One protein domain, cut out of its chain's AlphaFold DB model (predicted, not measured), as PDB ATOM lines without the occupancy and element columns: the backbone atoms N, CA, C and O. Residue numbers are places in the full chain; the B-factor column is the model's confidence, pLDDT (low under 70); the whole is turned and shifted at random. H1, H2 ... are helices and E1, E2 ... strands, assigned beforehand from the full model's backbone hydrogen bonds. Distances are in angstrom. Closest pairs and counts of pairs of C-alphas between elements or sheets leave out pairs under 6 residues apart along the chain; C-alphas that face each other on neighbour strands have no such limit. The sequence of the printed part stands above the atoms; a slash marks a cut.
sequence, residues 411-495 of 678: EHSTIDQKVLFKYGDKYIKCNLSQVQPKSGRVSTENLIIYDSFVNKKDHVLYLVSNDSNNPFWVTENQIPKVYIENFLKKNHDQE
ATOM      1  N   GLU A 411     152.343 187.043 223.306       94.50
ATOM      2  CA  GLU A 411     151.189 187.421 224.144       94.50
ATOM      3  C   GLU A 411     150.122 188.216 223.380       94.50
ATOM      4  O   GLU A 411     148.930 188.076 223.624       94.50
ATOM      5  N   HIS A 412     150.546 189.038 222.420       93.56
ATOM      6  CA  HIS A 412     149.664 189.908 221.642       93.56
ATOM      7  C   HIS A 412     149.427 189.380 220.221       93.56
ATOM      8  O   HIS A 412     148.956 190.111 219.350       93.56
ATOM      9  N   SER A 413     149.774 188.120 219.947       89.62
ATOM     10  CA  SER A 413     149.725 187.542 218.597       89.62
ATOM     11  C   SER A 413     148.306 187.384 218.040       89.62
ATOM     12  O   SER A 413     148.131 187.343 216.821       89.62
ATOM     13  N   THR A 414     147.306 187.332 218.923       89.19
ATOM     14  CA  THR A 414     145.876 187.247 218.595       89.19
ATOM     15  C   THR A 414     145.245 188.607 218.304       89.19
ATOM     16  O   THR A 414     144.133 188.660 217.781       89.19
ATOM     17  N   ILE A 415     145.941 189.710 218.606       86.81
ATOM     18  CA  ILE A 415     145.423 191.058 218.388       86.81
ATOM     19  C   ILE A 415     145.459 191.380 216.899       86.81
ATOM     20  O   ILE A 415     146.503 191.327 216.243       86.81
ATOM     21  N   ASP A 416     144.302 191.762 216.369       80.50
ATOM     22  CA  ASP A 416     144.195 192.242 215.004       80.50
ATOM     23  C   ASP A 416     144.671 193.695 214.916       80.50
ATOM     24  O   ASP A 416     144.137 194.606 215.558       80.50
ATOM     25  N   GLN A 417     145.736 193.909 214.150       75.69
ATOM     26  CA  GLN A 417     146.429 195.184 214.136       75.69
ATOM     27  C   GLN A 417     145.615 196.245 213.417       75.69
ATOM     28  O   GLN A 417     145.328 196.108 212.235       75.69
ATOM     29  N   LYS A 418     145.360 197.372 214.074       78.44
ATOM     30  CA  LYS A 418     144.851 198.560 213.385       78.44
ATOM     31  C   LYS A 418     146.004 199.304 212.720       78.44
ATOM     32  O   LYS A 418     146.896 199.795 213.411       78.44
ATOM     33  N   VAL A 419     145.966 199.410 211.399       73.88
ATOM     34  CA  VAL A 419     146.956 200.132 210.592       73.88
ATOM     35  C   VAL A 419     146.282 201.348 209.956       73.88
ATOM     36  O   VAL A 419     145.112 201.295 209.577       73.88
ATOM     37  N   LEU A 420     147.006 202.467 209.912       76.50
ATOM     38  CA  LEU A 420     146.582 203.683 209.222       76.50
ATOM     39  C   LEU A 420     147.116 203.649 207.792       76.50
ATOM     40  O   LEU A 420     148.317 203.470 207.594       76.50
ATOM     41  N   PHE A 421     146.230 203.849 206.825       78.44
ATOM     42  CA  PHE A 421     146.548 203.910 205.403       78.44
ATOM     43  C   PHE A 421     146.152 205.264 204.837       78.44
ATOM     44  O   PHE A 421     145.119 205.815 205.226       78.44
ATOM     45  N   LYS A 422     146.962 205.806 203.930       75.69
ATOM     46  CA  LYS A 422     146.659 207.086 203.285       75.69
ATOM     47  C   LYS A 422     145.607 206.887 202.190       75.69
ATOM     48  O   LYS A 422     145.691 205.951 201.402       75.69
ATOM     49  N   TYR A 423     144.619 207.775 202.132       81.75
ATOM     50  CA  TYR A 423     143.561 207.788 201.125       81.75
ATOM     51  C   TYR A 423     143.204 209.231 200.758       81.75
ATOM     52  O   TYR A 423     142.531 209.936 201.515       81.75
ATOM     53  N   GLY A 424     143.707 209.690 199.611       82.81
ATOM     54  CA  GLY A 424     143.725 211.112 199.263       82.81
ATOM     55  C   GLY A 424     144.469 211.917 200.334       82.81
ATOM     56  O   GLY A 424     145.603 211.584 200.685       82.81
ATOM     57  N   ASP A 425     143.791 212.919 200.896       82.44
ATOM     58  CA  ASP A 425     144.286 213.752 202.004       82.44
ATOM     59  C   ASP A 425     143.885 213.227 203.396       82.44
ATOM     60  O   ASP A 425     144.142 213.868 204.415       82.44
ATOM     61  N   LYS A 426     143.234 212.058 203.464       82.75
ATOM     62  CA  LYS A 426     142.753 211.443 204.708       82.75
ATOM     63  C   LYS A 426     143.567 210.199 205.063       82.75
ATOM     64  O   LYS A 426     144.247 209.614 204.222       82.75
ATOM     65  N   TYR A 427     143.442 209.760 206.315       80.81
ATOM     66  CA  TYR A 427     143.926 208.457 206.769       80.81
ATOM     67  C   TYR A 427     142.747 207.565 207.147       80.81
ATOM     68  O   TYR A 427     141.869 207.975 207.906       80.81
ATOM     69  N   ILE A 428     142.740 206.335 206.640       78.69
ATOM     70  CA  ILE A 428     141.756 205.308 206.981       78.69
ATOM     71  C   ILE A 428     142.415 204.316 207.933       78.69
ATOM     72  O   ILE A 428     143.489 203.786 207.654       78.69
ATOM     73  N   LYS A 429     141.759 204.054 209.063       81.50
ATOM     74  CA  LYS A 429     142.176 203.031 210.021       81.50
ATOM     75  C   LYS A 429     141.430 201.740 209.708       81.50
ATOM     76  O   LYS A 429     140.212 201.708 209.849       81.50
ATOM     77  N   CYS A 430     142.138 200.683 209.327       79.25
ATOM     78  CA  CYS A 430     141.534 199.359 209.181       79.25
ATOM     79  C   CYS A 430     142.330 198.300 209.936       79.25
ATOM     80  O   CYS A 430     143.518 198.465 210.227       79.25
ATOM     81  N   ASN A 431     141.639 197.232 210.315       82.44
ATOM     82  CA  ASN A 431     142.281 196.076 210.904       82.44
ATOM     83  C   ASN A 431     143.065 195.318 209.825       82.44
ATOM     84  O   ASN A 431     142.634 195.227 208.676       82.44
ATOM     85  N   LEU A 432     144.193 194.726 210.189       78.19
ATOM     86  CA  LEU A 432     145.055 194.004 209.266       78.19
ATOM     87  C   LEU A 432     144.338 192.797 208.651       78.19
ATOM     88  O   LEU A 432     144.571 192.482 207.486       78.19
ATOM     89  N   SER A 433     143.424 192.155 209.382       80.12
ATOM     90  CA  SER A 433     142.568 191.101 208.824       80.12
ATOM     91  C   SER A 433     141.666 191.584 207.683       80.12
ATOM     92  O   SER A 433     141.364 190.791 206.794       80.12
ATOM     93  N   GLN A 434     141.291 192.871 207.669       80.19
ATOM     94  CA  GLN A 434     140.477 193.504 206.623       80.19
ATOM     95  C   GLN A 434     141.301 193.849 205.375       80.19
ATOM     96  O   GLN A 434     140.734 194.145 204.323       80.19
ATOM     97  N   VAL A 435     142.635 193.787 205.458       83.12
ATOM     98  CA  VAL A 435     143.553 193.980 204.326       83.12
ATOM     99  C   VAL A 435     143.629 192.684 203.510       83.12
ATOM    100  O   VAL A 435     144.640 191.981 203.500       83.12
ATOM    101  N   GLN A 436     142.526 192.343 202.841       83.56
ATOM    102  CA  GLN A 436     142.444 191.210 201.916       83.56
ATOM    103  C   GLN A 436     142.239 191.706 200.489       83.56
ATOM    104  O   GLN A 436     141.384 192.568 200.273       83.56
ATOM    105  N   PRO A 437     142.968 191.155 199.502       87.69
ATOM    106  CA  PRO A 437     142.748 191.528 198.118       87.69
ATOM    107  C   PRO A 437     141.328 191.156 197.687       87.69
ATOM    108  O   PRO A 437     140.839 190.060 197.976       87.69
ATOM    109  N   LYS A 438     140.680 192.059 196.952       88.19
ATOM    110  CA  LYS A 438     139.408 191.801 196.283       88.19
ATOM    111  C   LYS A 438     139.579 190.598 195.357       88.19
ATOM    112  O   LYS A 438     140.538 190.531 194.590       88.19
ATOM    113  N   SER A 439     138.662 189.639 195.430       88.75
ATOM    114  CA  SER A 439     138.681 188.475 194.548       88.75
ATOM    115  C   SER A 439     138.272 188.855 193.120       88.75
ATOM    116  O   SER A 439     137.441 189.737 192.904       88.75
ATOM    117  N   GLY A 440     138.848 188.164 192.134       90.00
ATOM    118  CA  GLY A 440     138.497 188.325 190.720       90.00
ATOM    119  C   GLY A 440     139.287 189.406 189.976       90.00
ATOM    120  O   GLY A 440     140.298 189.923 190.456       90.00
ATOM    121  N   ARG A 441     138.846 189.696 188.745       86.06
ATOM    122  CA  ARG A 441     139.426 190.755 187.907       86.06
ATOM    123  C   ARG A 441     138.959 192.121 188.402       86.06
ATOM    124  O   ARG A 441     137.798 192.292 188.768       86.06
ATOM    125  N   VAL A 442     139.871 193.081 188.395       87.88
ATOM    126  CA  VAL A 442     139.616 194.474 188.771       87.88
ATOM    127  C   VAL A 442     139.439 195.268 187.482       87.88
ATOM    128  O   VAL A 442     140.203 195.064 186.540       87.88
ATOM    129  N   SER A 443     138.419 196.129 187.413       87.25
ATOM    130  CA  SER A 443     138.300 197.054 186.281       87.25
ATOM    131  C   SER A 443     139.474 198.024 186.318       87.25
ATOM    132  O   SER A 443     139.756 198.611 187.363       87.25
ATOM    133  N   THR A 444     140.162 198.155 185.192       84.69
ATOM    134  CA  THR A 444     141.373 198.968 185.056       84.69
ATOM    135  C   THR A 444     141.077 200.415 184.677       84.69
ATOM    136  O   THR A 444     141.995 201.227 184.640       84.69
ATOM    137  N   GLU A 445     139.822 200.750 184.380       86.44
ATOM    138  CA  GLU A 445     139.416 202.115 184.051       86.44
ATOM    139  C   GLU A 445     139.523 203.013 185.294       86.44
ATOM    140  O   GLU A 445     139.009 202.671 186.358       86.44
ATOM    141  N   ASN A 446     140.218 204.149 185.153       87.19
ATOM    142  CA  ASN A 446     140.389 205.187 186.182       87.19
ATOM    143  C   ASN A 446     140.981 204.718 187.527       87.19
ATOM    144  O   ASN A 446     140.748 205.330 188.565       87.19
ATOM    145  N   LEU A 447     141.785 203.651 187.524       90.44
ATOM    146  CA  LEU A 447     142.367 203.111 188.751       90.44
ATOM    147  C   LEU A 447     143.414 204.065 189.360       90.44
ATOM    148  O   LEU A 447     144.418 204.396 188.730       90.44
ATOM    149  N   ILE A 448     143.211 204.472 190.615       89.44
ATOM    150  CA  ILE A 448     144.161 205.291 191.387       89.44
ATOM    151  C   ILE A 448     144.730 204.450 192.529       89.44
ATOM    152  O   ILE A 448     143.973 203.896 193.325       89.44
ATOM    153  N   ILE A 449     146.061 204.379 192.629       90.06
ATOM    154  CA  ILE A 449     146.772 203.759 193.756       90.06
ATOM    155  C   ILE A 449     147.036 204.829 194.824       90.06
ATOM    156  O   ILE A 449     147.645 205.858 194.533       90.06
ATOM    157  N   TYR A 450     146.597 204.576 196.058       85.69
ATOM    158  CA  TYR A 450     146.743 205.499 197.190       85.69
ATOM    159  C   TYR A 450     147.857 205.102 198.156       85.69
ATOM    160  O   TYR A 450     148.567 205.965 198.668       85.69
ATOM    161  N   ASP A 451     147.996 203.805 198.417       85.56
ATOM    162  CA  ASP A 451     148.958 203.262 199.373       85.56
ATOM    163  C   ASP A 451     149.334 201.828 198.975       85.56
ATOM    164  O   ASP A 451     148.695 201.208 198.118       85.56
ATOM    165  N   SER A 452     150.366 201.285 199.609       85.31
ATOM    166  CA  SER A 452     150.814 199.909 199.414       85.31
ATOM    167  C   SER A 452     151.175 199.239 200.741       85.31
ATOM    168  O   SER A 452     151.610 199.869 201.709       85.31
ATOM    169  N   PHE A 453     150.972 197.928 200.798       80.62
ATOM    170  CA  PHE A 453     151.173 197.117 201.985       80.62
ATOM    171  C   PHE A 453     151.714 195.741 201.615       80.62
ATOM    172  O   PHE A 453     151.087 194.997 200.870       80.62
ATOM    173  N   VAL A 454     152.856 195.359 202.177       75.88
ATOM    174  CA  VAL A 454     153.394 194.005 202.012       75.88
ATOM    175  C   VAL A 454     152.709 193.081 203.018       75.88
ATOM    176  O   VAL A 454     152.742 193.337 204.218       75.88
ATOM    177  N   ASN A 455     152.063 192.009 202.567       74.06
ATOM    178  CA  ASN A 455     151.391 191.071 203.468       74.06
ATOM    179  C   ASN A 455     152.350 190.004 204.040       74.06
ATOM    180  O   ASN A 455     153.527 189.944 203.700       74.06
ATOM    181  N   LYS A 456     151.841 189.116 204.911       65.12
ATOM    182  CA  LYS A 456     152.634 188.037 205.548       65.12
ATOM    183  C   LYS A 456     153.244 187.016 204.568       65.12
ATOM    184  O   LYS A 456     154.077 186.222 204.991       65.12
ATOM    185  N   LYS A 457     152.783 186.975 203.316       71.56
ATOM    186  CA  LYS A 457     153.278 186.083 202.253       71.56
ATOM    187  C   LYS A 457     154.215 186.812 201.284       71.56
ATOM    188  O   LYS A 457     154.424 186.332 200.178       71.56
ATOM    189  N   ASP A 458     154.723 187.975 201.687       63.53
ATOM    190  CA  ASP A 458     155.599 188.833 200.890       63.53
ATOM    191  C   ASP A 458     154.956 189.293 199.569       63.53
ATOM    192  O   ASP A 458     155.641 189.644 198.613       63.53
ATOM    193  N   HIS A 459     153.619 189.320 199.503       78.62
ATOM    194  CA  HIS A 459     152.904 189.917 198.378       78.62
ATOM    195  C   HIS A 459     152.640 191.391 198.660       78.62
ATOM    196  O   HIS A 459     152.120 191.736 199.726       78.62
ATOM    197  N   VAL A 460     152.928 192.246 197.682       81.06
ATOM    198  CA  VAL A 460     152.527 193.651 197.725       81.06
ATOM    199  C   VAL A 460     151.038 193.748 197.395       81.06
ATOM    200  O   VAL A 460     150.571 193.288 196.349       81.06
ATOM    201  N   LEU A 461     150.289 194.320 198.329       84.81
ATOM    202  CA  LEU A 461     148.915 194.748 198.152       84.81
ATOM    203  C   LEU A 461     148.902 196.255 197.915       84.81
ATOM    204  O   LEU A 461     149.638 196.994 198.562       84.81
ATOM    205  N   TYR A 462     148.038 196.709 197.025       85.44
ATOM    206  CA  TYR A 462     147.841 198.118 196.719       85.44
ATOM    207  C   TYR A 462     146.434 198.524 197.135       85.44
ATOM    208  O   TYR A 462     145.470 197.812 196.841       85.44
ATOM    209  N   LEU A 463     146.321 199.648 197.839       86.88
ATOM    210  CA  LEU A 463     145.044 200.266 198.159       86.88
ATOM    211  C   LEU A 463     144.628 201.105 196.958       86.88
ATOM    212  O   LEU A 463     145.246 202.134 196.676       86.88
ATOM    213  N   VAL A 464     143.605 200.651 196.242       89.69
ATOM    214  CA  VAL A 464     143.158 201.270 194.993       89.69
ATOM    215  C   VAL A 464     141.716 201.725 195.086       89.69
ATOM    216  O   VAL A 464     140.946 201.214 195.895       89.69
ATOM    217  N   SER A 465     141.329 202.665 194.236       90.00
ATOM    218  CA  SER A 465     139.922 202.978 194.007       90.00
ATOM    219  C   SER A 465     139.694 203.341 192.544       90.00
ATOM    220  O   SER A 465     140.583 203.920 191.920       90.00
ATOM    221  N   ASN A 466     138.520 202.986 192.019       85.75
ATOM    222  CA  ASN A 466     138.108 203.336 190.655       85.75
ATOM    223  C   ASN A 466     137.348 204.668 190.629       85.75
ATOM    224  O   ASN A 466     137.438 205.394 189.654       85.75
ATOM    225  N   ASP A 467     136.680 205.001 191.737       72.12
ATOM    226  CA  ASP A 467     135.970 206.253 191.977       72.12
ATOM    227  C   ASP A 467     136.143 206.578 193.461       72.12
ATOM    228  O   ASP A 467     136.030 205.679 194.291       72.12
ATOM    229  N   SER A 468     136.400 207.838 193.811       64.31
ATOM    230  CA  SER A 468     136.875 208.337 195.119       64.31
ATOM    231  C   SER A 468     136.068 207.974 196.383       64.31
ATOM    232  O   SER A 468     136.369 208.491 197.462       64.31
ATOM    233  N   ASN A 469     135.092 207.071 196.324       69.75
ATOM    234  CA  ASN A 469     134.192 206.768 197.428       69.75
ATOM    235  C   ASN A 469     134.429 205.425 198.133       69.75
ATOM    236  O   ASN A 469     133.975 205.310 199.263       69.75
ATOM    237  N   ASN A 470     135.146 204.444 197.565       83.69
ATOM    238  CA  ASN A 470     135.422 203.181 198.273       83.69
ATOM    239  C   ASN A 470     136.759 202.549 197.849       83.69
ATOM    240  O   ASN A 470     136.835 201.942 196.773       83.69
ATOM    241  N   PRO A 471     137.821 202.651 198.665       88.38
ATOM    242  CA  PRO A 471     139.065 201.970 198.365       88.38
ATOM    243  C   PRO A 471     138.972 200.473 198.673       88.38
ATOM    244  O   PRO A 471     138.289 200.043 199.602       88.38
ATOM    245  N   PHE A 472     139.693 199.668 197.904       90.69
ATOM    246  CA  PHE A 472     139.811 198.229 198.101       90.69
ATOM    247  C   PHE A 472     141.246 197.770 197.843       90.69
ATOM    248  O   PHE A 472     142.009 198.417 197.132       90.69
ATOM    249  N   TRP A 473     141.624 196.647 198.448       91.75
ATOM    250  CA  TRP A 473     142.955 196.078 198.270       91.75
ATOM    251  C   TRP A 473     143.008 195.203 197.027       91.75
ATOM    252  O   TRP A 473     142.069 194.461 196.738       91.75
ATOM    253  N   VAL A 474     144.126 195.242 196.314       90.75
ATOM    254  CA  VAL A 474     144.395 194.389 195.151       90.75
ATOM    255  C   VAL A 474     145.840 193.911 195.184       90.75
ATOM    256  O   VAL A 474     146.707 194.571 195.748       90.75
ATOM    257  N   THR A 475     146.108 192.746 194.609       91.25
ATOM    258  CA  THR A 475     147.477 192.242 194.430       91.25
ATOM    259  C   THR A 475     148.159 192.924 193.247       91.25
ATOM    260  O   THR A 475     147.492 193.391 192.327       91.25
ATOM    261  N   GLU A 476     149.491 192.910 193.234       91.25
ATOM    262  CA  GLU A 476     150.305 193.357 192.094       91.25
ATOM    263  C   GLU A 476     149.827 192.778 190.749       91.25
ATOM    264  O   GLU A 476     149.675 193.504 189.775       91.25
ATOM    265  N   ASN A 477     149.475 191.489 190.715       90.56
ATOM    266  CA  ASN A 477     149.023 190.803 189.499       90.56
ATOM    267  C   ASN A 477     147.639 191.254 188.996       90.56
ATOM    268  O   ASN A 477     147.245 190.895 187.887       90.56
ATOM    269  N   GLN A 478     146.869 191.977 189.811       91.88
ATOM    270  CA  GLN A 478     145.544 192.485 189.444       91.88
ATOM    271  C   GLN A 478     145.596 193.903 188.863       91.88
ATOM    272  O   GLN A 478     144.561 194.398 188.417       91.88
ATOM    273  N   ILE A 479     146.767 194.546 188.863       91.62
ATOM    274  CA  ILE A 479     146.952 195.916 188.389       91.62
ATOM    275  C   ILE A 479     147.866 195.905 187.157       91.62
ATOM    276  O   ILE A 479     148.909 195.247 187.172       91.62
ATOM    277  N   PRO A 480     147.541 196.646 186.084       93.12
ATOM    278  CA  PRO A 480     148.474 196.832 184.980       93.12
ATOM    279  C   PRO A 480     149.754 197.529 185.458       93.12
ATOM    280  O   PRO A 480     149.687 198.554 186.139       93.12
ATOM    281  N   LYS A 481     150.922 197.012 185.050       91.50
ATOM    282  CA  LYS A 481     152.246 197.493 185.500       91.50
ATOM    283  C   LYS A 481     152.425 199.011 185.408       91.50
ATOM    284  O   LYS A 481     152.981 199.599 186.326       91.50
ATOM    285  N   VAL A 482     151.867 199.644 184.374       92.94
ATOM    286  CA  VAL A 482     151.941 201.099 184.164       92.94
ATOM    287  C   VAL A 482     151.414 201.916 185.354       92.94
ATOM    288  O   VAL A 482     151.986 202.948 185.690       92.94
ATOM    289  N   TYR A 483     150.364 201.457 186.048       90.44
ATOM    290  CA  TYR A 483     149.839 202.159 187.228       90.44
ATOM    291  C   TYR A 483     150.785 202.043 188.421       90.44
ATOM    292  O   TYR A 483     150.979 203.017 189.147       90.44
ATOM    293  N   ILE A 484     151.389 200.867 188.606       88.38
ATOM    294  CA  ILE A 484     152.367 200.616 189.668       88.38
ATOM    295  C   ILE A 484     153.614 201.466 189.426       88.38
ATOM    296  O   ILE A 484     154.046 202.179 190.324       88.38
ATOM    297  N   GLU A 485     154.151 201.445 188.208       89.25
ATOM    298  CA  GLU A 485     155.314 202.244 187.815       89.25
ATOM    299  C   GLU A 485     155.057 203.742 188.017       89.25
ATOM    300  O   GLU A 485     155.886 204.425 188.613       89.25
ATOM    301  N   ASN A 486     153.878 204.245 187.632       89.12
ATOM    302  CA  ASN A 486     153.492 205.639 187.866       89.12
ATOM    303  C   ASN A 486     153.369 205.983 189.358       89.12
ATOM    304  O   ASN A 486     153.798 207.059 189.774       89.12
ATOM    305  N   PHE A 487     152.797 205.093 190.174       87.38
ATOM    306  CA  PHE A 487     152.707 205.280 191.625       87.38
ATOM    307  C   PHE A 487     154.091 205.319 192.276       87.38
ATOM    308  O   PHE A 487     154.380 206.225 193.057       87.38
ATOM    309  N   LEU A 488     154.963 204.369 191.925       83.19
ATOM    310  CA  LEU A 488     156.331 204.315 192.432       83.19
ATOM    311  C   LEU A 488     157.137 205.531 191.982       83.19
ATOM    312  O   LEU A 488     157.815 206.128 192.809       83.19
ATOM    313  N   LYS A 489     156.998 205.956 190.723       84.94
ATOM    314  CA  LYS A 489     157.644 207.163 190.202       84.94
ATOM    315  C   LYS A 489     157.156 208.425 190.914       84.94
ATOM    316  O   LYS A 489     157.973 209.238 191.312       84.94
ATOM    317  N   LYS A 490     155.846 208.572 191.147       82.12
ATOM    318  CA  LYS A 490     155.288 209.728 191.872       82.12
ATOM    319  C   LYS A 490     155.778 209.798 193.319       82.12
ATOM    320  O   LYS A 490     156.031 210.894 193.812       82.12
ATOM    321  N   ASN A 491     155.903 208.655 193.991       72.81
ATOM    322  CA  ASN A 491     156.508 208.612 195.320       72.81
ATOM    323  C   ASN A 491     158.000 208.948 195.233       72.81
ATOM    324  O   ASN A 491     158.445 209.808 195.976       72.81
ATOM    325  N   HIS A 492     158.724 208.407 194.250       67.00
ATOM    326  CA  HIS A 492     160.139 208.703 194.024       67.00
ATOM    327  C   HIS A 492     160.419 210.179 193.667       67.00
ATOM    328  O   HIS A 492     161.430 210.748 194.065       67.00
ATOM    329  N   ASP A 493     159.510 210.862 192.975       61.28
ATOM    330  CA  ASP A 493     159.645 212.296 192.680       61.28
ATOM    331  C   ASP A 493     159.331 213.169 193.918       61.28
ATOM    332  O   ASP A 493     159.813 214.296 194.036       61.28
ATOM    333  N   GLN A 494     158.587 212.635 194.897       55.69
ATOM    334  CA  GLN A 494     158.502 213.202 196.253       55.69
ATOM    335  C   GLN A 494     159.746 212.857 197.110       55.69
ATOM    336  O   GLN A 494     159.926 213.429 198.187       55.69
ATOM    337  N   GLU A 495     160.631 211.971 196.630       47.69
ATOM    338  CA  GLU A 495     161.807 211.411 197.322       47.69
ATOM    339  C   GLU A 495     163.133 212.154 197.068       47.69
ATOM    340  O   GLU A 495     164.197 211.646 197.413       47.69
TER     341      GLU A 495
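Overview. This is residues 411 to 495 of the 678 residues of the protein "Hypothetical protein" of Brachionus calyciflorus (UniProt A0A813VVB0). A small, twisted antiparallel sheet of three strands, E3 E4 E5, makes the core, with the separate hairpin E1 E2 on one side of it, meeting it through E1, and the helix H1 packed across its edge strand E3 on the other side. The last residues 489 to 495, of which 489 to 493 belong to H1, stick out, and the long unnamed stretch 432 to 447 loops round from E2 to E3. The printed part has 85 residues, with five named strands and then one named helix along the chain, in the order E1 E2 E3 E4 E5 H1; the class is mixed, helices and strands, with under half of the residues in named elements. The whole is compact, with a radius of gyration of the C-alphas of 13.3 A, and spans 42 by 32 by 26 A.

Arrangement. E3, residues 448 to 454, E4, residues 460 to 465, and E5, residues 472 to 475, form a meander, each strand the antiparallel neighbour of the one before. E3 and E4 are a hairpin at 155 degrees between directions, with N 453 and O 461 at 2.8 A, within hydrogen-bond range. E4 and E5 are a hairpin at 142 degrees, with N 462 and O 474 at 2.8 A, within hydrogen-bond range. H1, residues 481 to 493, is on the sheet over E3; its height over the sheet is 9.8 A, from a local plane fitted only just, to 6 C-alphas. On the local plane H1 runs across the strands, at 85 degrees to E3. H1 and E3 touch, their closest C-alphas being those of Ile 449 and Phe 487, 6.5 A apart. In H1 every O i to N i+4 pair is within hydrogen-bond range. E1, residues 418 to 423, touches E3, the closest C-alphas being those of Tyr 423 and Tyr 450, 5.6 A apart. E1 and E4 are near each other. E2, residues 426 to 431, forms an antiparallel hairpin with E1 at 148 degrees, with N 421 and O 428 at 2.9 A, within hydrogen-bond range. E2 is apart from E3, E4, E5 and H1.

Along the chain. From first to last C-alpha, E3 measures 18.0 A, E4 16.1 A and E5 10.4 A. E1 measures 15.4 A, E2 16.6 A and H1 18.0 A. E3 begins at C-alpha 448, (144.161, 205.291, 191.387). E1 begins at C-alpha 418, (144.851, 198.560, 213.385), and H1 ends at C-alpha 493, (159.645, 212.296, 192.680).

Size, cuts and confidence. The two C-alphas farthest apart are those of Glu 411 and Glu 445, at 44.3 A. The printed part has no cut. The link from E2 to E3, 16 residues, is long. The mean pLDDT of the printed part is 82.7, with residues 456, 458, 468 to 469 and 492 to 495 under 70.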